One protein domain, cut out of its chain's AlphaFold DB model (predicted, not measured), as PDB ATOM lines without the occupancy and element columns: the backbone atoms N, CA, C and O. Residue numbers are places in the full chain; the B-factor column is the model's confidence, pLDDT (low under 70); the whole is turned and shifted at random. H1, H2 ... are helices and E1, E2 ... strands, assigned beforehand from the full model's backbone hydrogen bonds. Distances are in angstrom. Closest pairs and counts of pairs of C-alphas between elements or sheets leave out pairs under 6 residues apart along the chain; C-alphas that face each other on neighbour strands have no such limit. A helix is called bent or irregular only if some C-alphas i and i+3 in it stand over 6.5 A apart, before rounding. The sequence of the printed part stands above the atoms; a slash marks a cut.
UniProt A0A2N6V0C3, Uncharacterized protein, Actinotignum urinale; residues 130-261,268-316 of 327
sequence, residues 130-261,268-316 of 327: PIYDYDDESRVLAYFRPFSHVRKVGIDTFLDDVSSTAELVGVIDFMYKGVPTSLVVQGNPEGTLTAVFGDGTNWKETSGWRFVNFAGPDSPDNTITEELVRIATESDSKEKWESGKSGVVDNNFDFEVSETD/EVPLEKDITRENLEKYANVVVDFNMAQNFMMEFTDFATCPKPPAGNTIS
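Overview. This is residues 130 to 261 and 268 to 316 of the 327 residues of an uncharacterized protein of Actinotignum urinale (UniProt A0A2N6V0C3). A small, nearly closed barrel is formed by one six-stranded antiparallel sheet that curls round until its edge strands E5 and E6 come together; H1 and H3 sit outside it by E1. Residues 256 to 261 stick out. The printed part has 181 residues, under half of them in named elements, running E1 E2 E3 E4 E5 H1 H2 H3 E6, with sheet order E5 E4 E3 E2 E1 E6. The class is mixed, helices and strands; the whole is compact, radius of gyration of the C-alphas 16.5 A, spanning 47 by 45 by 35 A.

Along the chain. E1, residues 139 to 156, starts at C-alpha (-32.226, 28.020, -30.371), bends by 111 degrees at 152 and is 28.5 A long. E2, 163 to 176, is 30.0 A; E3, 179 to 187, 25.0 A; E4, 192 to 199, 21.9 A; E5, 210 to 215, 17.2 A. H1 is 226 to 234, H2 238 to 241, H3 277 to 283. E6, 286 to 289, ends at C-alpha (-32.770, 24.562, -27.933).

Arrangement. E1 to E5 form a meander, each strand the antiparallel neighbour of the one before. In this folded sheet, bent back on itself, E5 E4 E3 face E1 E6, with E2 as the hinge. N 145 and O 171 of E1 and E2 are 2.8 A apart; N 140 and O 288 of E1 and E6, 2.9 A. The closest C-alphas of E5 and E6, Phe 214 and Val 288, are 5.8 A apart. H3 is on the sheet, height 8.9 A; its closest C-alpha pair with E1 is Tyr 283 and Tyr 143, 6.0 A. H1 is on the sheet too, Ala 232 and Val 140 being closest at 6.7 A. H1 and H3 only just touch, with 3 pairs of C-alphas within 8 A, closest Val 229 and Glu 281, 6.5 A. H2 is not on the sheet. In H1 and H3 every O i to N i+4 pair is within hydrogen-bond range; H2 is too short for one.

Size, cuts and confidence. The farthest C-alphas, Asp 236 and Thr 260, are 49.6 A apart. Residues 262 to 267 are not printed; C-alphas 261 and 268 are 16.4 A apart. Of the links printed whole, none is long. Residues 231 to 261 and 268 to 274 have pLDDT under 70.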
ATOM      1  N   PRO A 130     -29.516   9.134 -35.962       96.62
ATOM      2  CA  PRO A 130     -29.312  10.159 -36.974       96.62
ATOM      3  C   PRO A 130     -29.800  11.520 -36.470       96.62
ATOM      4  O   PRO A 130     -30.843  11.623 -35.830       96.62
ATOM      5  N   ILE A 131     -29.062  12.579 -36.783       96.50
ATOM      6  CA  ILE A 131     -29.339  13.931 -36.297       96.50
ATOM      7  C   ILE A 131     -29.252  14.943 -37.446       96.50
ATOM      8  O   ILE A 131     -28.640  14.670 -38.489       96.50
ATOM      9  N   TYR A 132     -29.939  16.076 -37.326       97.12
ATOM     10  CA  TYR A 132     -29.683  17.233 -38.191       97.12
ATOM     11  C   TYR A 132     -28.345  17.893 -37.851       97.12
ATOM     12  O   TYR A 132     -27.834  17.735 -36.746       97.12
ATOM     13  N   ASP A 133     -27.798  18.644 -38.805       95.31
ATOM     14  CA  ASP A 133     -26.707  19.565 -38.502       95.31
ATOM     15  C   ASP A 133     -27.197  20.620 -37.502       95.31
ATOM     16  O   ASP A 133     -28.382  20.961 -37.475       95.31
ATOM     17  N   TYR A 134     -26.281  21.120 -36.678       93.06
ATOM     18  CA  TYR A 134     -26.596  22.144 -35.691       93.06
ATOM     19  C   TYR A 134     -27.063  23.444 -36.376       93.06
ATOM     20  O   TYR A 134     -26.417  23.931 -37.305       93.06
ATOM     21  N   ASP A 135     -28.178  23.996 -35.898       91.06
ATOM     22  CA  ASP A 135     -28.860  25.175 -36.433       91.06
ATOM     23  C   ASP A 135     -29.023  26.234 -35.331       91.06
ATOM     24  O   ASP A 135     -29.837  26.074 -34.417       91.06
ATOM     25  N   ASP A 136     -28.269  27.334 -35.418       87.06
ATOM     26  CA  ASP A 136     -28.349  28.439 -34.454       87.06
ATOM     27  C   ASP A 136     -29.749  29.076 -34.398       87.06
ATOM     28  O   ASP A 136     -30.175  29.518 -33.331       87.06
ATOM     29  N   GLU A 137     -30.508  29.075 -35.503       86.88
ATOM     30  CA  GLU A 137     -31.879  29.611 -35.537       86.88
ATOM     31  C   GLU A 137     -32.892  28.700 -34.827       86.88
ATOM     32  O   GLU A 137     -34.029  29.102 -34.574       86.88
ATOM     33  N   SER A 138     -32.496  27.467 -34.502       92.62
ATOM     34  CA  SER A 138     -33.312  26.516 -33.742       92.62
ATOM     35  C   SER A 138     -33.128  26.645 -32.225       92.62
ATOM     36  O   SER A 138     -33.757  25.905 -31.466       92.62
ATOM     37  N   ARG A 139     -32.325  27.615 -31.772       92.38
ATOM     38  CA  ARG A 139     -32.226  28.020 -30.371       92.38
ATOM     39  C   ARG A 139     -33.001  29.318 -30.159       92.38
ATOM     40  O   ARG A 139     -32.590  30.380 -30.619       92.38
ATOM     41  N   VAL A 140     -34.122  29.236 -29.452       90.69
ATOM     42  CA  VAL A 140     -35.086  30.337 -29.332       90.69
ATOM     43  C   VAL A 140     -35.188  30.856 -27.903       90.69
ATOM     44  O   VAL A 140     -35.054  30.109 -26.933       90.69
ATOM     45  N   LEU A 141     -35.457  32.154 -27.786       91.25
ATOM     46  CA  LEU A 141     -35.904  32.769 -26.542       91.25
ATOM     47  C   LEU A 141     -37.405  32.568 -26.399       91.25
ATOM     48  O   LEU A 141     -38.151  32.812 -27.352       91.25
ATOM     49  N   ALA A 142     -37.831  32.163 -25.208       91.75
ATOM     50  CA  ALA A 142     -39.240  32.011 -24.898       91.75
ATOM     51  C   ALA A 142     -39.600  32.709 -23.587       91.75
ATOM     52  O   ALA A 142     -38.784  32.834 -22.668       91.75
ATOM     53  N   TYR A 143     -40.846  33.160 -23.508       88.81
ATOM     54  CA  TYR A 143     -41.454  33.606 -22.267       88.81
ATOM     55  C   TYR A 143     -42.263  32.463 -21.661       88.81
ATOM     56  O   TYR A 143     -43.202  31.967 -22.280       88.81
ATOM     57  N   PHE A 144     -41.890  32.041 -20.457       90.94
ATOM     58  CA  PHE A 144     -42.628  31.063 -19.674       90.94
ATOM     59  C   PHE A 144     -43.709  31.746 -18.833       90.94
ATOM     60  O   PHE A 144     -43.415  32.592 -17.981       90.94
ATOM     61  N   ARG A 145     -44.956  31.318 -19.042       89.06
ATOM     62  CA  ARG A 145     -46.136  31.670 -18.249       89.06
ATOM     63  C   ARG A 145     -46.539  30.481 -17.371       89.06
ATOM     64  O   ARG A 145     -47.051  29.498 -17.914       89.06
ATOM     65  N   PRO A 146     -46.336  30.544 -16.042       88.81
ATOM     66  CA  PRO A 146     -46.770  29.480 -15.147       88.81
ATOM     67  C   PRO A 146     -48.297  29.416 -15.064       88.81
ATOM     68  O   PRO A 146     -48.981  30.437 -15.156       88.81
ATOM     69  N   PHE A 147     -48.833  28.222 -14.827       86.75
ATOM     70  CA  PHE A 147     -50.207  28.075 -14.352       86.75
ATOM     71  C   PHE A 147     -50.296  28.328 -12.844       86.75
ATOM     72  O   PHE A 147     -49.337  28.106 -12.106       86.75
ATOM     73  N   SER A 148     -51.469  28.768 -12.376       83.62
ATOM     74  CA  SER A 148     -51.750  28.967 -10.945       83.62
ATOM     75  C   SER A 148     -51.696  27.657 -10.144       83.62
ATOM     76  O   SER A 148     -51.432  27.670  -8.944       83.62
ATOM     77  N   HIS A 149     -51.922  26.526 -10.812       87.19
ATOM     78  CA  HIS A 149     -51.836  25.172 -10.281       87.19
ATOM     79  C   HIS A 149     -51.485  24.187 -11.405       87.19
ATOM     80  O   HIS A 149     -51.700  24.474 -12.585       87.19
ATOM     81  N   VAL A 150     -50.956  23.014 -11.039       92.38
ATOM     82  CA  VAL A 150     -50.692  21.922 -11.990       92.38
ATOM     83  C   VAL A 150     -52.008  21.467 -12.619       92.38
ATOM     84  O   VAL A 150     -52.964  21.157 -11.907       92.38
ATOM     85  N   ARG A 151     -52.048  21.396 -13.950       89.12
ATOM     86  CA  ARG A 151     -53.226  20.962 -14.712       89.12
ATOM     87  C   ARG A 151     -53.031  19.542 -15.215       89.12
ATOM     88  O   ARG A 151     -52.043  19.259 -15.883       89.12
ATOM     89  N   LYS A 152     -53.982  18.657 -14.925       91.88
ATOM     90  CA  LYS A 152     -53.967  17.266 -15.390       91.88
ATOM     91  C   LYS A 152     -54.826  17.138 -16.641       91.88
ATOM     92  O   LYS A 152     -56.017  17.427 -16.580       91.88
ATOM     93  N   VAL A 153     -54.238  16.715 -17.756       89.81
ATOM     94  CA  VAL A 153     -54.963  16.513 -19.019       89.81
ATOM     95  C   VAL A 153     -54.794  15.084 -19.513       89.81
ATOM     96  O   VAL A 153     -53.688  14.545 -19.499       89.81
ATOM     97  N   GLY A 154     -55.890  14.464 -19.947       90.12
ATOM     98  CA  GLY A 154     -55.840  13.157 -20.595       90.12
ATOM     99  C   GLY A 154     -55.112  13.253 -21.934       90.12
ATOM    100  O   GLY A 154     -55.350  14.181 -22.708       90.12
ATOM    101  N   ILE A 155     -54.222  12.303 -22.196       90.62
ATOM    102  CA  ILE A 155     -53.484  12.190 -23.450       90.62
ATOM    103  C   ILE A 155     -53.484  10.745 -23.939       90.62
ATOM    104  O   ILE A 155     -53.472   9.791 -23.157       90.62
ATOM    105  N   ASP A 156     -53.443  10.591 -25.253       91.56
ATOM    106  CA  ASP A 156     -53.183   9.306 -25.886       91.56
ATOM    107  C   ASP A 156     -51.708   8.914 -25.729       91.56
ATOM    108  O   ASP A 156     -50.831   9.754 -25.496       91.56
ATOM    109  N   THR A 157     -51.406   7.635 -25.936       92.38
ATOM    110  CA  THR A 157     -50.025   7.151 -26.053       92.38
ATOM    111  C   THR A 157     -49.773   6.525 -27.424       92.38
ATOM    112  O   THR A 157     -50.657   6.460 -28.276       92.38
ATOM    113  N   PHE A 158     -48.538   6.091 -27.672       92.25
ATOM    114  CA  PHE A 158     -48.176   5.320 -28.862       92.25
ATOM    115  C   PHE A 158     -48.944   3.994 -28.978       92.25
ATOM    116  O   PHE A 158     -49.169   3.528 -30.091       92.25
ATOM    117  N   LEU A 159     -49.371   3.409 -27.853       89.00
ATOM    118  CA  LEU A 159     -50.306   2.289 -27.861       89.00
ATOM    119  C   LEU A 159     -51.731   2.843 -27.789       89.00
ATOM    120  O   LEU A 159     -52.118   3.433 -26.784       89.00
ATOM    121  N   ASP A 160     -52.504   2.644 -28.858       85.12
ATOM    122  CA  ASP A 160     -53.845   3.228 -29.016       85.12
ATOM    123  C   ASP A 160     -54.841   2.806 -27.917       85.12
ATOM    124  O   ASP A 160     -55.829   3.492 -27.679       85.12
ATOM    125  N   ASP A 161     -54.597   1.683 -27.239       84.56
ATOM    126  CA  ASP A 161     -55.427   1.164 -26.150       84.56
ATOM    127  C   ASP A 161     -54.921   1.559 -24.747       84.56
ATOM    128  O   ASP A 161     -55.414   1.048 -23.738       84.56
ATOM    129  N   VAL A 162     -53.936   2.459 -24.670       86.56
ATOM    130  CA  VAL A 162     -53.383   2.992 -23.422       86.56
ATOM    131  C   VAL A 162     -53.476   4.515 -23.435       86.56
ATOM    132  O   VAL A 162     -52.813   5.189 -24.225       86.56
ATOM    133  N   SER A 163     -54.266   5.057 -22.511       86.19
ATOM    134  CA  SER A 163     -54.301   6.485 -22.192       86.19
ATOM    135  C   SER A 163     -53.355   6.810 -21.038       86.19
ATOM    136  O   SER A 163     -53.101   5.973 -20.172       86.19
ATOM    137  N   SER A 164     -52.875   8.047 -20.989       87.81
ATOM    138  CA  SER A 164     -52.082   8.583 -19.884       87.81
ATOM    139  C   SER A 164     -52.599   9.968 -19.480       87.81
ATOM    140  O   SER A 164     -53.540  10.496 -20.072       87.81
ATOM    141  N   THR A 165     -52.012  10.553 -18.441       89.94
ATOM    142  CA  THR A 165     -52.322  11.906 -17.976       89.94
ATOM    143  C   THR A 165     -51.052  12.743 -18.000       89.94
ATOM    144  O   THR A 165     -50.054  12.377 -17.386       89.94
ATOM    145  N   ALA A 166     -51.087  13.881 -18.686       91.06
ATOM    146  CA  ALA A 166     -50.026  14.873 -18.634       91.06
ATOM    147  C   ALA A 166     -50.287  15.879 -17.507       91.06
ATOM    148  O   ALA A 166     -51.359  16.479 -17.432       91.06
ATOM    149  N   GLU A 167     -49.283  16.096 -16.658       94.75
ATOM    150  CA  GLU A 167     -49.259  17.177 -15.669       94.75
ATOM    151  C   GLU A 167     -48.583  18.421 -16.261       94.75
ATOM    152  O   GLU A 167     -47.361  18.473 -16.409       94.75
ATOM    153  N   LEU A 168     -49.386  19.408 -16.655       95.38
ATOM    154  CA  LEU A 168     -48.947  20.651 -17.281       95.38
ATOM    155  C   LEU A 168     -48.731  21.740 -16.224       95.38
ATOM    156  O   LEU A 168     -49.573  21.938 -15.346       95.38
ATOM    157  N   VAL A 169     -47.637  22.490 -16.350       96.00
ATOM    158  CA  VAL A 169     -47.225  23.509 -15.364       96.00
ATOM    159  C   VAL A 169     -47.194  24.933 -15.916       96.00
ATOM    160  O   VAL A 169     -47.089  25.892 -15.154       96.00
ATOM    161  N   GLY A 170     -47.308  25.095 -17.233       92.00
ATOM    162  CA  GLY A 170     -47.357  26.405 -17.869       92.00
ATOM    163  C   GLY A 170     -47.296  26.333 -19.388       92.00
ATOM    164  O   GLY A 170     -47.399  25.258 -19.985       92.00
ATOM    165  N   VAL A 171     -47.103  27.498 -20.000       93.00
ATOM    166  CA  VAL A 171     -46.947  27.690 -21.447       93.00
ATOM    167  C   VAL A 171     -45.636  28.417 -21.716       93.00
ATOM    168  O   VAL A 171     -45.288  29.343 -20.987       93.00
ATOM    169  N   ILE A 172     -44.923  28.032 -22.768       93.50
ATOM    170  CA  ILE A 172     -43.838  28.828 -23.344       93.50
ATOM    171  C   ILE A 172     -44.313  29.487 -24.636       93.50
ATOM    172  O   ILE A 172     -44.826  28.808 -25.521       93.50
ATOM    173  N   ASP A 173     -44.113  30.795 -24.759       88.69
ATOM    174  CA  ASP A 173     -44.384  31.553 -25.982       88.69
ATOM    175  C   ASP A 173     -43.071  31.991 -26.626       88.69
ATOM    176  O   ASP A 173     -42.207  32.565 -25.962       88.69
ATOM    177  N   PHE A 174     -42.914  31.733 -27.920       89.94
ATOM    178  CA  PHE A 174     -41.692  32.025 -28.663       89.94
ATOM    179  C   PHE A 174     -41.977  32.260 -30.142       89.94
ATOM    180  O   PHE A 174     -43.065  31.993 -30.650       89.94
ATOM    181  N   MET A 175     -40.969  32.755 -30.856       86.94
ATOM    182  CA  MET A 175     -40.985  32.771 -32.313       86.94
ATOM    183  C   MET A 175     -40.127  31.625 -32.835       86.94
ATOM    184  O   MET A 175     -38.948  31.546 -32.497       86.94
ATOM    185  N   TYR A 176     -40.679  30.786 -33.707       89.50
ATOM    186  CA  TYR A 176     -39.897  29.778 -34.417       89.50
ATOM    187  C   TYR A 176     -39.853  30.106 -35.905       89.50
ATOM    188  O   TYR A 176     -40.874  30.091 -36.587       89.50
ATOM    189  N   LYS A 177     -38.667  30.461 -36.416       86.44
ATOM    190  CA  LYS A 177     -38.446  30.818 -37.834       86.44
ATOM    191  C   LYS A 177     -39.446  31.858 -38.377       86.44
ATOM    192  O   LYS A 177     -39.851  31.804 -39.539       86.44
ATOM    193  N   GLY A 178     -39.817  32.824 -37.531       81.06
ATOM    194  CA  GLY A 178     -40.759  33.905 -37.844       81.06
ATOM    195  C   GLY A 178     -42.240  33.576 -37.613       81.06
ATOM    196  O   GLY A 178     -43.081  34.405 -37.948       81.06
ATOM    197  N   VAL A 179     -42.566  32.404 -37.054       83.06
ATOM    198  CA  VAL A 179     -43.941  31.992 -36.727       83.06
ATOM    199  C   VAL A 179     -44.196  32.066 -35.213       83.06
ATOM    200  O   VAL A 179     -43.484  31.400 -34.449       83.06
ATOM    201  N   PRO A 180     -45.194  32.853 -34.758       85.19
ATOM    202  CA  PRO A 180     -45.607  32.896 -33.358       85.19
ATOM    203  C   PRO A 180     -46.090  31.527 -32.880       85.19
ATOM    204  O   PRO A 180     -47.054  30.991 -33.422       85.19
ATOM    205  N   THR A 181     -45.434  30.970 -31.869       87.81
ATOM    206  CA  THR A 181     -45.668  29.599 -31.404       87.81
ATOM    207  C   THR A 181     -45.821  29.568 -29.887       87.81
ATOM    208  O   THR A 181     -45.066  30.225 -29.169       87.81
ATOM    209  N   SER A 182     -46.762  28.759 -29.403       91.56
ATOM    210  CA  SER A 182     -46.965  28.510 -27.972       91.56
ATOM    211  C   SER A 182     -46.976  27.014 -27.699       91.56
ATOM    212  O   SER A 182     -47.701  26.294 -28.375       91.56
ATOM    213  N   LEU A 183     -46.239  26.532 -26.700       94.88
ATOM    214  CA  LEU A 183     -46.310  25.129 -26.274       94.88
ATOM    215  C   LEU A 183     -46.635  25.033 -24.786       94.88
ATOM    216  O   LEU A 183     -46.016  25.720 -23.976       94.88
ATOM    217  N   VAL A 184     -47.569  24.160 -24.411       95.38
ATOM    218  CA  VAL A 184     -47.730  23.732 -23.017       95.38
ATOM    219  C   VAL A 184     -46.571  22.828 -22.617       95.38
ATOM    220  O   VAL A 184     -46.053  22.051 -23.427       95.38
ATOM    221  N   VAL A 185     -46.156  22.938 -21.358       97.31
ATOM    222  CA  VAL A 185     -44.972  22.245 -20.843       97.31
ATOM    223  C   VAL A 185     -45.249  21.557 -19.518       97.31
ATOM    224  O   VAL A 185     -46.141  21.946 -18.762       97.31
ATOM    225  N   GLN A 186     -44.459  20.524 -19.256       97.50
ATOM    226  CA  GLN A 186     -44.472  19.715 -18.040       97.50
ATOM    227  C   GLN A 186     -43.161  19.907 -17.272       97.50
ATOM    228  O   GLN A 186     -42.203  20.462 -17.813       97.50
ATOM    229  N   GLY A 187     -43.094  19.402 -16.042       96.50
ATOM    230  CA  GLY A 187     -41.869  19.376 -15.242       96.50
ATOM    231  C   GLY A 187     -41.842  20.435 -14.142       96.50
ATOM    232  O   GLY A 187     -42.879  20.805 -13.605       96.50
ATOM    233  N   ASN A 188     -40.646  20.897 -13.779       95.88
ATOM    234  CA  ASN A 188     -40.430  21.804 -12.653       95.88
ATOM    235  C   ASN A 188     -39.784  23.127 -13.117       95.88
ATOM    236  O   ASN A 188     -38.653  23.093 -13.611       95.88
ATOM    237  N   PRO A 189     -40.436  24.290 -12.916       92.88
ATOM    238  CA  PRO A 189     -39.862  25.606 -13.218       92.88
ATOM    239  C   PRO A 189     -38.537  25.929 -12.503       92.88
ATOM    240  O   PRO A 189     -37.736  26.692 -13.039       92.88
ATOM    241  N   GLU A 190     -38.267  25.321 -11.344       95.06
ATOM    242  CA  GLU A 190     -36.997  25.460 -10.607       95.06
ATOM    243  C   GLU A 190     -35.901  24.502 -11.110       95.06
ATOM    244  O   GLU A 190     -34.771  24.517 -10.624       95.06
ATOM    245  N   GLY A 191     -36.223  23.630 -12.068       96.56
ATOM    246  CA  GLY A 191     -35.328  22.594 -12.569       96.56
ATOM    247  C   GLY A 191     -35.405  22.460 -14.082       96.56
ATOM    248  O   GLY A 191     -34.864  23.285 -14.818       96.56
ATOM    249  N   THR A 192     -36.036  21.386 -14.551       97.69
ATOM    250  CA  THR A 192     -36.204  21.091 -15.980       97.69
ATOM    251  C   THR A 192     -37.674  21.150 -16.362       97.69
ATOM    252  O   THR A 192     -38.521  20.549 -15.699       97.69
ATOM    253  N   LEU A 193     -37.946  21.835 -17.467       98.38
ATOM    254  CA  LEU A 193     -39.210  21.803 -18.179       98.38
ATOM    255  C   LEU A 193     -39.074  20.966 -19.453       98.38
ATOM    256  O   LEU A 193     -38.002  20.891 -20.061       98.38
ATOM    257  N   THR A 194     -40.185  20.371 -19.870       98.56
ATOM    258  CA  THR A 194     -40.262  19.525 -21.061       98.56
ATOM    259  C   THR A 194     -41.421  19.967 -21.937       98.56
ATOM    260  O   THR A 194     -42.564  20.047 -21.481       98.56
ATOM    261  N   ALA A 195     -41.136  20.207 -23.214       98.19
ATOM    262  CA  ALA A 195     -42.152  20.378 -24.244       98.19
ATOM    263  C   ALA A 195     -42.208  19.109 -25.101       98.19
ATOM    264  O   ALA A 195     -41.217  18.762 -25.741       98.19
ATOM    265  N   VAL A 196     -43.354  18.429 -25.122       98.25
ATOM    266  CA  VAL A 196     -43.647  17.310 -26.036       98.25
ATOM    267  C   VAL A 196     -44.403  17.885 -27.224       98.25
ATOM    268  O   VAL A 196     -45.473  18.445 -27.017       98.25
ATOM    269  N   PHE A 197     -43.869  17.793 -28.438       97.88
ATOM    270  CA  PHE A 197     -44.398  18.536 -29.582       97.88
ATOM    271  C   PHE A 197     -44.424  17.720 -30.878       97.88
ATOM    272  O   PHE A 197     -43.597  16.830 -31.099       97.88
ATOM    273  N   GLY A 198     -45.377  18.066 -31.741       97.38
ATOM    274  CA  GLY A 198     -45.398  17.672 -33.148       97.38
ATOM    275  C   GLY A 198     -44.913  18.795 -34.070       97.38
ATOM    276  O   GLY A 198     -44.925  19.963 -33.690       97.38
ATOM    277  N   ASP A 199     -44.497  18.457 -35.288       96.88
ATOM    278  CA  ASP A 199     -44.164  19.408 -36.350       96.88
ATOM    279  C   ASP A 199     -44.271  18.782 -37.757       96.88
ATOM    280  O   ASP A 199     -44.444  17.571 -37.919       96.88
ATOM    281  N   GLY A 200     -44.140  19.601 -38.807       94.62
ATOM    282  CA  GLY A 200     -44.271  19.160 -40.207       94.62
ATOM    283  C   GLY A 200     -43.264  18.094 -40.681       94.62
ATOM    284  O   GLY A 200     -43.437  17.524 -41.765       94.62
ATOM    285  N   THR A 201     -42.218  17.801 -39.900       97.50
ATOM    286  CA  THR A 201     -41.225  16.753 -40.191       97.50
ATOM    287  C   THR A 201     -41.619  15.354 -39.705       97.50
ATOM    288  O   THR A 201     -41.012  14.374 -40.159       97.50
ATOM    289  N   ASN A 202     -42.614  15.233 -38.816       97.06
ATOM    290  CA  ASN A 202     -42.954  13.954 -38.190       97.06
ATOM    291  C   ASN A 202     -43.386  12.892 -39.205       97.06
ATOM    292  O   ASN A 202     -43.965  13.188 -40.254       97.06
ATOM    293  N   TRP A 203     -43.073  11.634 -38.886       94.75
ATOM    294  CA  TRP A 203     -43.316  10.436 -39.708       94.75
ATOM    295  C   TRP A 203     -42.589  10.389 -41.062       94.75
ATOM    296  O   TRP A 203     -42.676   9.378 -41.762       94.75
ATOM    297  N   LYS A 204     -41.866  11.449 -41.442       95.56
ATOM    298  CA  LYS A 204     -41.141  11.557 -42.718       95.56
ATOM    299  C   LYS A 204     -39.641  11.706 -42.509       95.56
ATOM    300  O   LYS A 204     -38.871  10.916 -43.041       95.56
ATOM    301  N   GLU A 205     -39.242  12.727 -41.756       97.56
ATOM    302  CA  GLU A 205     -37.836  13.034 -41.463       97.56
ATOM    303  C   GLU A 205     -37.506  12.764 -39.979       97.56
ATOM    304  O   GLU A 205     -36.369  12.437 -39.636       97.56
ATOM    305  N   THR A 206     -38.502  12.871 -39.095       97.69
ATOM    306  CA  THR A 206     -38.394  12.651 -37.642       97.69
ATOM    307  C   THR A 206     -39.390  11.589 -37.170       97.69
ATOM    308  O   THR A 206     -40.220  11.114 -37.956       97.69
ATOM    309  N   SER A 207     -39.296  11.189 -35.895       96.25
ATOM    310  CA  SER A 207     -40.286  10.302 -35.270       96.25
ATOM    311  C   SER A 207     -41.695  10.915 -35.287       96.25
ATOM    312  O   SER A 207     -41.900  12.034 -35.760       96.25
ATOM    313  N   GLY A 208     -42.690  10.181 -34.792       95.50
ATOM    314  CA  GLY A 208     -44.084  10.627 -34.798       95.50
ATOM    315  C   GLY A 208     -44.354  11.917 -34.028       95.50
ATOM    316  O   GLY A 208     -45.253  12.670 -34.387       95.50
ATOM    317  N   TRP A 209     -43.555  12.159 -32.998       97.50
ATOM    318  CA  TRP A 209     -43.437  13.403 -32.248       97.50
ATOM    319  C   TRP A 209     -42.118  13.356 -31.475       97.50
ATOM    320  O   TRP A 209     -41.452  12.314 -31.405       97.50
ATOM    321  N   ARG A 210     -41.719  14.487 -30.901       98.31
ATOM    322  CA  ARG A 210     -40.462  14.623 -30.159       98.31
ATOM    323  C   ARG A 210     -40.689  15.364 -28.856       98.31
ATOM    324  O   ARG A 210     -41.777  15.871 -28.590       98.31
ATOM    325  N   PHE A 211     -39.654  15.419 -28.034       98.56
ATOM    326  CA  PHE A 211     -39.629  16.295 -26.877       98.56
ATOM    327  C   PHE A 211     -38.329  17.081 -26.819       98.56
ATOM    328  O   PHE A 211     -37.315  16.672 -27.382       98.56
ATOM    329  N   VAL A 212     -38.359  18.214 -26.132       98.31
ATOM    330  CA  VAL A 212     -37.170  18.993 -25.800       98.31
ATOM    331  C   VAL A 212     -37.202  19.330 -24.316       98.31
ATOM    332  O   VAL A 212     -38.217  19.801 -23.799       98.31
ATOM    333  N   ASN A 213     -36.087  19.057 -23.643       97.75
ATOM    334  CA  ASN A 213     -35.854  19.448 -22.259       97.75
ATOM    335  C   ASN A 213     -35.086  20.764 -22.229       97.75
ATOM    336  O   ASN A 213     -34.156  20.960 -23.012       97.75
ATOM    337  N   PHE A 214     -35.448  21.643 -21.307       97.06
ATOM    338  CA  PHE A 214     -34.764  22.912 -21.100       97.06
ATOM    339  C   PHE A 214     -34.871  23.344 -19.638       97.06
ATOM    340  O   PHE A 214     -35.757  22.906 -18.904       97.06
ATOM    341  N   ALA A 215     -33.937  24.182 -19.198       97.25
ATOM    342  CA  ALA A 215     -33.945  24.709 -17.841       97.25
ATOM    343  C   ALA A 215     -35.170  25.616 -17.635       97.25
ATOM    344  O   ALA A 215     -35.463  26.473 -18.473       97.25
ATOM    345  N   GLY A 216     -35.887  25.418 -16.529       95.81
ATOM    346  CA  GLY A 216     -36.987  26.296 -16.139       95.81
ATOM    347  C   GLY A 216     -36.497  27.704 -15.767       95.81
ATOM    348  O   GLY A 216     -35.298  27.901 -15.564       95.81
ATOM    349  N   PRO A 217     -37.392  28.703 -15.685       92.44
ATOM    350  CA  PRO A 217     -37.007  30.100 -15.463       92.44
ATOM    351  C   PRO A 217     -36.203  30.318 -14.174       92.44
ATOM    352  O   PRO A 217     -35.302  31.155 -14.170       92.44
ATOM    353  N   ASP A 218     -36.492  29.540 -13.129       90.62
ATOM    354  CA  ASP A 218     -35.890  29.658 -11.795       90.62
ATOM    355  C   ASP A 218     -34.752  28.647 -11.572       90.62
ATOM    356  O   ASP A 218     -34.193  28.544 -10.480       90.62
ATOM    357  N   SER A 219     -34.397  27.888 -12.612       94.69
ATOM    358  CA  SER A 219     -33.320  26.908 -12.557       94.69
ATOM    359  C   SER A 219     -31.944  27.580 -12.540       94.69
ATOM    360  O   SER A 219     -31.705  28.507 -13.319       94.69
ATOM    361  N   PRO A 220     -30.983  27.081 -11.737       90.75
ATOM    362  CA  PRO A 220     -29.605  27.572 -11.769       90.75
ATOM    363  C   PRO A 220     -28.909  27.316 -13.115       90.75
ATOM    364  O   PRO A 220     -27.926  27.989 -13.426       90.75
ATOM    365  N   ASP A 221     -29.420  26.376 -13.917       89.56
ATOM    366  CA  ASP A 221     -28.871  26.030 -15.230       89.56
ATOM    367  C   ASP A 221     -29.431  26.920 -16.357       89.56
ATOM    368  O   ASP A 221     -28.955  26.879 -17.499       89.56
ATOM    369  N   ASN A 222     -30.429  27.760 -16.060       89.81
ATOM    370  CA  ASN A 222     -31.025  28.661 -17.036       89.81
ATOM    371  C   ASN A 222     -30.071  29.811 -17.371       89.81
ATOM    372  O   ASN A 222     -29.888  30.758 -16.606       89.81
ATOM    373  N   THR A 223     -29.455  29.728 -18.550       84.25
ATOM    374  CA  THR A 223     -28.426  30.678 -18.981       84.25
ATOM    375  C   THR A 223     -28.885  31.461 -20.210       84.25
ATOM    376  O   THR A 223     -28.701  31.028 -21.354       84.25
ATOM    377  N   ILE A 224     -29.443  32.650 -19.977       83.38
ATOM    378  CA  ILE A 224     -29.765  33.625 -21.027       83.38
ATOM    379  C   ILE A 224     -28.580  34.575 -21.185       83.38
ATOM    380  O   ILE A 224     -28.223  35.295 -20.256       83.38
ATOM    381  N   THR A 225     -27.948  34.572 -22.358       78.88
ATOM    382  CA  THR A 225     -26.800  35.443 -22.645       78.88
ATOM    383  C   THR A 225     -27.217  36.648 -23.484       78.88
ATOM    384  O   THR A 225     -28.142  36.564 -24.289       78.88
ATOM    385  N   GLU A 226     -26.498  37.768 -23.367       75.00
ATOM    386  CA  GLU A 226     -26.712  38.928 -24.250       75.00
ATOM    387  C   GLU A 226     -26.539  38.557 -25.728       75.00
ATOM    388  O   GLU A 226     -27.247  39.071 -26.583       75.00
ATOM    389  N   GLU A 227     -25.640  37.619 -26.037       72.69
ATOM    390  CA  GLU A 227     -25.449  37.103 -27.393       72.69
ATOM    391  C   GLU A 227     -26.687  36.371 -27.923       72.69
ATOM    392  O   GLU A 227     -27.023  36.527 -29.090       72.69
ATOM    393  N   LEU A 228     -27.392  35.613 -27.082       73.19
ATOM    394  CA  LEU A 228     -28.648  34.966 -27.462       73.19
ATOM    395  C   LEU A 228     -29.748  35.971 -27.753       73.19
ATOM    396  O   LEU A 228     -30.421  35.861 -28.773       73.19
ATOM    397  N   VAL A 229     -29.902  36.950 -26.857       73.94
ATOM    398  CA  VAL A 229     -30.802  38.085 -27.068       73.94
ATOM    399  C   VAL A 229     -30.435  38.769 -28.371       73.94
ATOM    400  O   VAL A 229     -31.297  38.983 -29.209       73.94
ATOM    401  N   ARG A 230     -29.151  38.994 -28.628       70.75
ATOM    402  CA  ARG A 230     -28.680  39.587 -29.872       70.75
ATOM    403  C   ARG A 230     -28.980  38.726 -31.102       70.75
ATOM    404  O   ARG A 230     -29.487  39.263 -32.067       70.75
ATOM    405  N   ILE A 231     -28.735  37.416 -31.104       68.81
ATOM    406  CA  ILE A 231     -29.004  36.537 -32.264       68.81
ATOM    407  C   ILE A 231     -30.505  36.453 -32.561       68.81
ATOM    408  O   ILE A 231     -30.920  36.639 -33.705       68.81
ATOM    409  N   ALA A 232     -31.320  36.229 -31.528       65.50
ATOM    410  CA  ALA A 232     -32.773  36.127 -31.651       65.50
ATOM    411  C   ALA A 232     -33.413  37.409 -32.204       65.50
ATOM    412  O   ALA A 232     -34.522  37.387 -32.733       65.50
ATOM    413  N   THR A 233     -32.705  38.530 -32.088       62.41
ATOM    414  CA  THR A 233     -33.201  39.851 -32.451       62.41
ATOM    415  C   THR A 233     -32.545  40.334 -33.743       62.41
ATOM    416  O   THR A 233     -33.222  40.776 -34.662       62.41
ATOM    417  N   GLU A 234     -31.241  40.193 -33.918       63.16
ATOM    418  CA  GLU A 234     -30.507  40.662 -35.096       63.16
ATOM    419  C   GLU A 234     -30.590  39.739 -36.317       63.16
ATOM    420  O   GLU A 234     -30.203  40.196 -37.391       63.16
ATOM    421  N   SER A 235     -31.078  38.490 -36.207       55.78
ATOM    422  CA  SER A 235     -31.157  37.593 -37.376       55.78
ATOM    423  C   SER A 235     -31.860  38.277 -38.563       55.78
ATOM    424  O   SER A 235     -32.893  38.933 -38.397       55.78
ATOM    425  N   ASP A 236     -31.302  38.115 -39.772       45.34
ATOM    426  CA  ASP A 236     -31.686  38.757 -41.051       45.34
ATOM    427  C   ASP A 236     -33.125  38.461 -41.532       45.34
ATOM    428  O   ASP A 236     -33.533  38.776 -42.649       45.34
ATOM    429  N   SER A 237     -33.961  37.905 -40.667       48.41
ATOM    430  CA  SER A 237     -35.385  37.704 -40.874       48.41
ATOM    431  C   SER A 237     -36.212  38.999 -40.759       48.41
ATOM    432  O   SER A 237     -37.436  38.953 -40.850       48.41
ATOM    433  N   LYS A 238     -35.576  40.175 -40.666       42.16
ATOM    434  CA  LYS A 238     -36.221  41.502 -40.603       42.16
ATOM    435  C   LYS A 238     -37.344  41.697 -41.642       42.16
ATOM    436  O   LYS A 238     -38.414  42.177 -41.291       42.16
ATOM    437  N   GLU A 239     -37.155  41.226 -42.881       42.62
ATOM    438  CA  GLU A 239     -38.175  41.307 -43.948       42.62
ATOM    439  C   GLU A 239     -39.315  40.275 -43.819       42.62
ATOM    440  O   GLU A 239     -40.435  40.538 -44.253       42.62
ATOM    441  N   LYS A 240     -39.075  39.108 -43.203       45.25
ATOM    442  CA  LYS A 240     -40.128  38.102 -42.963       45.25
ATOM    443  C   LYS A 240     -41.025  38.487 -41.785       45.25
ATOM    444  O   LYS A 240     -42.231  38.259 -41.856       45.25
ATOM    445  N   TRP A 241     -40.466  39.116 -40.751       42.56
ATOM    446  CA  TRP A 241     -41.188  39.482 -39.527       42.56
ATOM    447  C   TRP A 241     -42.114  40.690 -39.708       42.56
ATOM    448  O   TRP A 241     -43.230  40.665 -39.203       42.56
ATOM    449  N   GLU A 242     -41.714  41.716 -40.471       41.75
ATOM    450  CA  GLU A 242     -42.554  42.907 -40.717       41.75
ATOM    451  C   GLU A 242     -43.791  42.608 -41.592       41.75
ATOM    452  O   GLU A 242     -44.780  43.343 -41.556       41.75
ATOM    453  N   SER A 243     -43.770  41.506 -42.351       43.59
ATOM    454  CA  SER A 243     -44.923  41.035 -43.135       43.59
ATOM    455  C   SER A 243     -45.939  40.223 -42.313       43.59
ATOM    456  O   SER A 243     -47.104  40.101 -42.708       43.59
ATOM    457  N   GLY A 244     -45.521  39.712 -41.150       42.16
ATOM    458  CA  GLY A 244     -46.379  39.042 -40.183       42.16
ATOM    459  C   GLY A 244     -47.137  40.072 -39.355       42.16
ATOM    460  O   GLY A 244     -46.692  40.470 -38.283       42.16
ATOM    461  N   LYS A 245     -48.309  40.513 -39.835       40.28
ATOM    462  CA  LYS A 245     -49.340  41.084 -38.945       40.28
ATOM    463  C   LYS A 245     -49.447  40.188 -37.711       40.28
ATOM    464  O   LYS A 245     -49.404  38.984 -37.934       40.28
ATOM    465  N   SER A 246     -49.618  40.762 -36.505       42.88
ATOM    466  CA  SER A 246     -50.107  40.092 -35.274       42.88
ATOM    467  C   SER A 246     -50.782  38.766 -35.644       42.88
ATOM    468  O   SER A 246     -51.893  38.743 -36.182       42.88
ATOM    469  N   GLY A 247     -49.977  37.702 -35.619       43.16
ATOM    470  CA  GLY A 247     -50.282  36.468 -36.330       43.16
ATOM    471  C   GLY A 247     -51.232  35.642 -35.492       43.16
ATOM    472  O   GLY A 247     -51.141  35.666 -34.267       43.16
ATOM    473  N   VAL A 248     -52.134  34.904 -36.138       48.59
ATOM    474  CA  VAL A 248     -52.878  33.839 -35.459       48.59
ATOM    475  C   VAL A 248     -51.838  32.906 -34.842       48.59
ATOM    476  O   VAL A 248     -50.988  32.390 -35.567       48.59
ATOM    477  N   VAL A 249     -51.856  32.772 -33.513       56.34
ATOM    478  CA  VAL A 249     -50.973  31.847 -32.796       56.34
ATOM    479  C   VAL A 249     -51.226  30.453 -33.348       56.34
ATOM    480  O   VAL A 249     -52.372  30.058 -33.546       56.34
ATOM    481  N   ASP A 250     -50.144  29.731 -33.604       53.91
ATOM    482  CA  ASP A 250     -50.159  28.458 -34.322       53.91
ATOM    483  C   ASP A 250     -50.962  27.342 -33.625       53.91
ATOM    484  O   ASP A 250     -51.296  26.326 -34.226       53.91
ATOM    485  N   ASN A 251     -51.321  27.553 -32.356       55.88
ATOM    486  CA  ASN A 251     -51.914  26.547 -31.494       55.88
ATOM    487  C   ASN A 251     -53.190  27.062 -30.825       55.88
ATOM    488  O   ASN A 251     -53.147  27.909 -29.932       55.88
ATOM    489  N   ASN A 252     -54.329  26.498 -31.234       51.38
ATOM    490  CA  ASN A 252     -55.549  26.500 -30.435       51.38
ATOM    491  C   ASN A 252     -55.505  25.266 -29.532       51.38
ATOM    492  O   ASN A 252     -55.564  24.131 -30.006       51.38
ATOM    493  N   PHE A 253     -55.372  25.484 -28.230       58.09
ATOM    494  CA  PHE A 253     -55.494  24.424 -27.239       58.09
ATOM    495  C   PHE A 253     -56.978  24.023 -27.121       58.09
ATOM    496  O   PHE A 253     -57.722  24.616 -26.344       58.09
ATOM    497  N   ASP A 254     -57.421  23.058 -27.934       41.28
ATOM    498  CA  ASP A 254     -58.779  22.494 -27.895       41.28
ATOM    499  C   ASP A 254     -58.933  21.577 -26.670       41.28
ATOM    500  O   ASP A 254     -58.751  20.363 -26.747       41.28
ATOM    501  N   PHE A 255     -59.269  22.151 -25.517       44.25
ATOM    502  CA  PHE A 255     -59.736  21.385 -24.362       44.25
ATOM    503  C   PHE A 255     -61.216  21.726 -24.116       44.25
ATOM    504  O   PHE A 255     -61.528  22.785 -23.573       44.25
ATOM    505  N   GLU A 256     -62.141  20.845 -24.527       31.20
ATOM    506  CA  GLU A 256     -63.517  20.866 -24.008       31.20
ATOM    507  C   GLU A 256     -63.459  20.490 -22.524       31.20
ATOM    508  O   GLU A 256     -63.266  19.334 -22.150       31.20
ATOM    509  N   VAL A 257     -63.575  21.502 -21.667       36.84
ATOM    510  CA  VAL A 257     -63.682  21.324 -20.221       36.84
ATOM    511  C   VAL A 257     -65.078  20.770 -19.941       36.84
ATOM    512  O   VAL A 257     -66.074  21.448 -20.195       36.84
ATOM    513  N   SER A 258     -65.174  19.530 -19.455       27.89
ATOM    514  CA  SER A 258     -66.453  18.963 -19.017       27.89
ATOM    515  C   SER A 258     -67.078  19.875 -17.959       27.89
ATOM    516  O   SER A 258     -66.408  20.226 -16.987       27.89
ATOM    517  N   GLU A 259     -68.350  20.236 -18.148       29.12
ATOM    518  CA  GLU A 259     -69.101  21.297 -17.446       29.12
ATOM    519  C   GLU A 259     -69.217  21.174 -15.908       29.12
ATOM    520  O   GLU A 259     -69.949  21.945 -15.291       29.12
ATOM    521  N   THR A 260     -68.526  20.240 -15.251       31.17
ATOM    522  CA  THR A 260     -68.635  20.031 -13.799       31.17
ATOM    523  C   THR A 260     -67.480  20.571 -12.960       31.17
ATOM    524  O   THR A 260     -67.665  20.652 -11.754       31.17
ATOM    525  N   ASP A 261     -66.366  21.022 -13.551       32.75
ATOM    526  CA  ASP A 261     -65.224  21.595 -12.804       32.75
ATOM    527  C   ASP A 261     -64.622  22.839 -13.494       32.75
ATOM    528  O   ASP A 261     -63.406  22.983 -13.646       32.75
ATOM    529  N   GLU A 268     -58.860  33.329 -20.192       36.31
ATOM    530  CA  GLU A 268     -58.052  34.518 -19.925       36.31
ATOM    531  C   GLU A 268     -56.727  34.149 -19.247       36.31
ATOM    532  O   GLU A 268     -56.435  34.599 -18.146       36.31
ATOM    533  N   VAL A 269     -55.849  33.395 -19.913       40.25
ATOM    534  CA  VAL A 269     -54.456  33.850 -19.830       40.25
ATOM    535  C   VAL A 269     -54.314  34.775 -21.019       40.25
ATOM    536  O   VAL A 269     -54.145  34.268 -22.134       40.25
ATOM    537  N   PRO A 270     -54.457  36.105 -20.850       38.75
ATOM    538  CA  PRO A 270     -54.104  37.000 -21.924       38.75
ATOM    539  C   PRO A 270     -52.711  36.579 -22.392       38.75
ATOM    540  O   PRO A 270     -51.819  36.330 -21.572       38.75
ATOM    541  N   LEU A 271     -52.488  36.555 -23.705       48.50
ATOM    542  CA  LEU A 271     -51.224  37.098 -24.164       48.50
ATOM    543  C   LEU A 271     -51.180  38.465 -23.484       48.50
ATOM    544  O   LEU A 271     -51.803  39.404 -23.968       48.50
ATOM    545  N   GLU A 272     -50.534  38.591 -22.316       44.66
ATOM    546  CA  GLU A 272     -50.356  39.914 -21.704       44.66
ATOM    547  C   GLU A 272     -49.729  40.850 -22.747       44.66
ATOM    548  O   GLU A 272     -49.805  42.073 -22.631       44.66
ATOM    549  N   LYS A 273     -49.077  40.237 -23.751       50.97
ATOM    550  CA  LYS A 273     -48.266  40.798 -24.803       50.97
ATOM    551  C   LYS A 273     -48.360  39.911 -26.043       50.97
ATOM    552  O   LYS A 273     -48.149  38.706 -25.937       50.97
ATOM    553  N   ASP A 274     -48.620  40.502 -27.208       66.88
ATOM    554  CA  ASP A 274     -48.467  39.819 -28.498       66.88
ATOM    555  C   ASP A 274     -47.093  39.122 -28.564       66.88
ATOM    556  O   ASP A 274     -46.098  39.697 -28.100       66.88
ATOM    557  N   ILE A 275     -47.014  37.926 -29.165       71.75
ATOM    558  CA  ILE A 275     -45.734  37.251 -29.443       71.75
ATOM    559  C   ILE A 275     -45.009  38.046 -30.533       71.75
ATOM    560  O   ILE A 275     -45.089  37.771 -31.729       71.75
ATOM    561  N   THR A 276     -44.327  39.096 -30.097       73.88
ATOM    562  CA  THR A 276     -43.524  39.983 -30.927       73.88
ATOM    563  C   THR A 276     -42.087  39.921 -30.467       73.88
ATOM    564  O   THR A 276     -41.778  39.572 -29.326       73.88
ATOM    565  N   ARG A 277     -41.197  40.326 -31.365       70.56
ATOM    566  CA  ARG A 277     -39.784  40.479 -31.054       70.56
ATOM    567  C   ARG A 277     -39.551  41.396 -29.851       70.56
ATOM    568  O   ARG A 277     -38.837  41.007 -28.942       70.56
ATOM    569  N   GLU A 278     -40.174  42.573 -29.834       76.06
ATOM    570  CA  GLU A 278     -40.016  43.557 -28.751       76.06
ATOM    571  C   GLU A 278     -40.429  42.975 -27.393       76.06
ATOM    572  O   GLU A 278     -39.761  43.179 -26.378       76.06
ATOM    573  N   ASN A 279     -41.510  42.195 -27.368       75.62
ATOM    574  CA  ASN A 279     -41.956  41.559 -26.137       75.62
ATOM    575  C   ASN A 279     -41.031  40.408 -25.724       75.62
ATOM    576  O   ASN A 279     -40.681  40.311 -24.551       75.62
ATOM    577  N   LEU A 280     -40.572  39.569 -26.654       78.56
ATOM    578  CA  LEU A 280     -39.621  38.501 -26.328       78.56
ATOM    579  C   LEU A 280     -38.272  39.062 -25.851       78.56
ATOM    580  O   LEU A 280     -37.729  38.560 -24.875       78.56
ATOM    581  N   GLU A 281     -37.780  40.150 -26.447       77.19
ATOM    582  CA  GLU A 281     -36.589  40.878 -25.982       77.19
ATOM    583  C   GLU A 281     -36.689  41.306 -24.518       77.19
ATOM    584  O   GLU A 281     -35.710  41.264 -23.775       77.19
ATOM    585  N   LYS A 282     -37.879  41.741 -24.108       76.25
ATOM    586  CA  LYS A 282     -38.101  42.329 -22.791       76.25
ATOM    587  C   LYS A 282     -38.497  41.314 -21.722       76.25
ATOM    588  O   LYS A 282     -38.263  41.570 -20.542       76.25
ATOM    589  N   TYR A 283     -39.143  40.219 -22.112       82.00
ATOM    590  CA  TYR A 283     -39.818  39.318 -21.175       82.00
ATOM    591  C   TYR A 283     -39.371  37.861 -21.259       82.00
ATOM    592  O   TYR A 283     -39.704  37.112 -20.346       82.00
ATOM    593  N   ALA A 284     -38.630  37.444 -22.292       86.88
ATOM    594  CA  ALA A 284     -38.145  36.071 -22.354       86.88
ATOM    595  C   ALA A 284     -37.290  35.736 -21.127       86.88
ATOM    596  O   ALA A 284     -36.390  36.481 -20.739       86.88
ATOM    597  N   ASN A 285     -37.597  34.598 -20.519       89.75
ATOM    598  CA  ASN A 285     -37.009  34.138 -19.266       89.75
ATOM    599  C   ASN A 285     -36.595  32.663 -19.323       89.75
ATOM    600  O   ASN A 285     -36.113  32.145 -18.322       89.75
ATOM    601  N   VAL A 286     -36.706  32.007 -20.481       94.19
ATOM    602  CA  VAL A 286     -36.120  30.686 -20.746       94.19
ATOM    603  C   VAL A 286     -35.542  30.621 -22.164       94.19
ATOM    604  O   VAL A 286     -35.888  31.419 -23.042       94.19
ATOM    605  N   VAL A 287     -34.666  29.644 -22.401       94.19
ATOM    606  CA  VAL A 287     -34.121  29.316 -23.728       94.19
ATOM    607  C   VAL A 287     -34.497  27.884 -24.074       94.19
ATOM    608  O   VAL A 287     -34.211  26.971 -23.303       94.19
ATOM    609  N   VAL A 288     -35.069  27.683 -25.260       95.69
ATOM    610  CA  VAL A 288     -35.381  26.351 -25.792       95.69
ATOM    611  C   VAL A 288     -34.455  26.066 -26.964       95.69
ATOM    612  O   VAL A 288     -34.401  26.836 -27.922       95.69
ATOM    613  N   ASP A 289     -33.706  24.970 -26.886       95.44
ATOM    614  CA  ASP A 289     -32.770  24.562 -27.933       95.44
ATOM    615  C   ASP A 289     -33.280  23.310 -28.650       95.44
ATOM    616  O   ASP A 289     -33.093  22.181 -28.195       95.44
ATOM    617  N   PHE A 290     -33.932  23.499 -29.800       97.06
ATOM    618  CA  PHE A 290     -34.463  22.388 -30.589       97.06
ATOM    619  C   PHE A 290     -33.360  21.532 -31.231       97.06
ATOM    620  O   PHE A 290     -33.651  20.426 -31.686       97.06
ATOM    621  N   ASN A 291     -32.087  21.953 -31.202       96.62
ATOM    622  CA  ASN A 291     -30.965  21.069 -31.548       96.62
ATOM    623  C   ASN A 291     -30.804  19.907 -30.561       96.62
ATOM    624  O   ASN A 291     -30.133  18.927 -30.886       96.62
ATOM    625  N   MET A 292     -31.428  20.013 -29.386       96.25
ATOM    626  CA  MET A 292     -31.485  18.982 -28.355       96.25
ATOM    627  C   MET A 292     -32.829  18.240 -28.340       96.25
ATOM    628  O   MET A 292     -33.103  17.501 -27.396       96.25
ATOM    629  N   ALA A 293     -33.686  18.428 -29.352       98.19
ATOM    630  CA  ALA A 293     -34.938  17.686 -29.452       98.19
ATOM    631  C   ALA A 293     -34.665  16.188 -29.666       98.19
ATOM    632  O   ALA A 293     -33.841  15.808 -30.502       98.19
ATOM    633  N   GLN A 294     -35.376  15.341 -28.925       98.19
ATOM    634  CA  GLN A 294     -35.178  13.895 -28.870       98.19
ATOM    635  C   GLN A 294     -36.431  13.144 -29.300       98.19
ATOM    636  O   GLN A 294     -37.562  13.576 -29.070       98.19
ATOM    637  N   ASN A 295     -36.219  11.971 -29.882       97.75
ATOM    638  CA  ASN A 295     -37.265  10.999 -30.111       97.75
ATOM    639  C   ASN A 295     -37.633  10.287 -28.805       97.75
ATOM    640  O   ASN A 295     -36.786   9.982 -27.955       97.75
ATOM    641  N   PHE A 296     -38.914   9.957 -28.687       97.00
ATOM    642  CA  PHE A 296     -39.403   9.051 -27.658       97.00
ATOM    643  C   PHE A 296     -38.958   7.609 -27.901       97.00
ATOM    644  O   PHE A 296     -38.534   7.233 -28.990       97.00
ATOM    645  N   MET A 297     -39.109   6.772 -26.874       95.00
ATOM    646  CA  MET A 297     -38.653   5.379 -26.904       95.00
ATOM    647  C   MET A 297     -39.367   4.516 -27.950       95.00
ATOM    648  O   MET A 297     -38.792   3.537 -28.423       95.00
ATOM    649  N   MET A 298     -40.568   4.924 -28.375       94.88
ATOM    650  CA  MET A 298     -41.289   4.332 -29.508       94.88
ATOM    651  C   MET A 298     -40.483   4.348 -30.814       94.88
ATOM    652  O   MET A 298     -40.706   3.539 -31.706       94.88
ATOM    653  N   GLU A 299     -39.507   5.247 -30.938       96.25
ATOM    654  CA  GLU A 299     -38.626   5.285 -32.099       96.25
ATOM    655  C   GLU A 299     -37.633   4.117 -32.117       96.25
ATOM    656  O   GLU A 299     -37.132   3.748 -33.172       96.25
ATOM    657  N   PHE A 300     -37.381   3.481 -30.973       95.81
ATOM    658  CA  PHE A 300     -36.400   2.403 -30.821       95.81
ATOM    659  C   PHE A 300     -37.047   1.030 -30.626       95.81
ATOM    660  O   PHE A 300     -36.408   0.008 -30.868       95.81
ATOM    661  N   THR A 301     -38.315   0.992 -30.215       94.00
ATOM    662  CA  THR A 301     -39.077  -0.245 -30.042       94.00
ATOM    663  C   THR A 301     -40.575  -0.025 -30.238       94.00
ATOM    664  O   THR A 301     -41.108   1.018 -29.871       94.00
ATOM    665  N   ASP A 302     -41.274  -1.026 -30.770       92.00
ATOM    666  CA  ASP A 302     -42.739  -0.986 -30.942       92.00
ATOM    667  C   ASP A 302     -43.480  -1.280 -29.625       92.00
ATOM    668  O   ASP A 302     -44.703  -1.257 -29.551       92.00
ATOM    669  N   PHE A 303     -42.717  -1.554 -28.566       93.06
ATOM    670  CA  PHE A 303     -43.183  -1.992 -27.254       93.06
ATOM    671  C   PHE A 303     -43.184  -0.861 -26.209       93.06
ATOM    672  O   PHE A 303     -43.217  -1.107 -25.000       93.06
ATOM    673  N   ALA A 304     -43.087   0.393 -26.650       91.69
ATOM    674  CA  ALA A 304     -43.100   1.560 -25.775       91.69
ATOM    675  C   ALA A 304     -44.512   2.152 -25.631       91.69
ATOM    676  O   ALA A 304     -45.290   2.175 -26.574       91.69
ATOM    677  N   THR A 305     -44.815   2.700 -24.456       90.62
ATOM    678  CA  THR A 305     -46.081   3.386 -24.133       90.62
ATOM    679  C   THR A 305     -45.844   4.893 -24.043       90.62
ATOM    680  O   THR A 305     -46.049   5.507 -22.999       90.62
ATOM    681  N   CYS A 306     -45.273   5.486 -25.095       93.00
ATOM    682  CA  CYS A 306     -44.840   6.885 -25.053       93.00
ATOM    683  C   CYS A 306     -46.031   7.854 -25.137       93.00
ATOM    684  O   CYS A 306     -46.898   7.636 -25.983       93.00
ATOM    685  N   PRO A 307     -46.066   8.924 -24.324       93.12
ATOM    686  CA  PRO A 307     -47.154   9.901 -24.338       93.12
ATOM    687  C   PRO A 307     -47.158  10.703 -25.643       93.12
ATOM    688  O   PRO A 307     -46.101  11.176 -26.066       93.12
ATOM    689  N   LYS A 308     -48.330  10.877 -26.269       95.31
ATOM    690  CA  LYS A 308     -48.508  11.820 -27.383       95.31
ATOM    691  C   LYS A 308     -48.439  13.267 -26.866       95.31
ATOM    692  O   LYS A 308     -48.710  13.507 -25.687       95.31
ATOM    693  N   PRO A 309     -48.097  14.243 -27.727       94.88
ATOM    694  CA  PRO A 309     -48.215  15.655 -27.386       94.88
ATOM    695  C   PRO A 309     -49.643  15.978 -26.928       94.88
ATOM    696  O   PRO A 309     -50.589  15.480 -27.547       94.88
ATOM    697  N   PRO A 310     -49.823  16.821 -25.895       91.44
ATOM    698  CA  PRO A 310     -51.130  17.393 -25.595       91.44
ATOM    699  C   PRO A 310     -51.750  18.027 -26.847       91.44
ATOM    700  O   PRO A 310     -51.032  18.514 -27.726       91.44
ATOM    701  N   ALA A 311     -53.082  18.039 -26.931       86.38
ATOM    702  CA  ALA A 311     -53.781  18.662 -28.050       86.38
ATOM    703  C   ALA A 311     -53.296  20.110 -28.254       86.38
ATOM    704  O   ALA A 311     -53.160  20.875 -27.299       86.38
ATOM    705  N   GLY A 312     -52.981  20.467 -29.500       84.31
ATOM    706  CA  GLY A 312     -52.442  21.784 -29.841       84.31
ATOM    707  C   GLY A 312     -50.947  21.979 -29.564       84.31
ATOM    708  O   GLY A 312     -50.439  23.040 -29.875       84.31
ATOM    709  N   ASN A 313     -50.189  21.003 -29.050       93.50
ATOM    710  CA  ASN A 313     -48.728  21.143 -28.909       93.50
ATOM    711  C   ASN A 313     -48.001  20.839 -30.237       93.50
ATOM    712  O   ASN A 313     -47.264  19.861 -30.362       93.50
ATOM    713  N   THR A 314     -48.255  21.644 -31.269       92.94
ATOM    714  CA  THR A 314     -47.674  21.475 -32.612       92.94
ATOM    715  C   THR A 314     -46.924  22.733 -33.046       92.94
ATOM    716  O   THR A 314     -47.239  23.838 -32.636       92.94
ATOM    717  N   ILE A 315     -45.889  22.579 -33.861       94.12
ATOM    718  CA  ILE A 315     -45.195  23.681 -34.524       94.12
ATOM    719  C   ILE A 315     -45.470  23.529 -36.025       94.12
ATOM    720  O   ILE A 315     -45.080  22.533 -36.631       94.12
ATOM    721  N   SER A 316     -46.157  24.481 -36.656       88.69
ATOM    722  CA  SER A 316     -46.476  24.438 -38.096       88.69
ATOM    723  C   SER A 316     -45.235  24.506 -38.972       88.69
ATOM    724  O   SER A 316     -45.194  23.930 -40.064       88.69
TER     725      SER A 316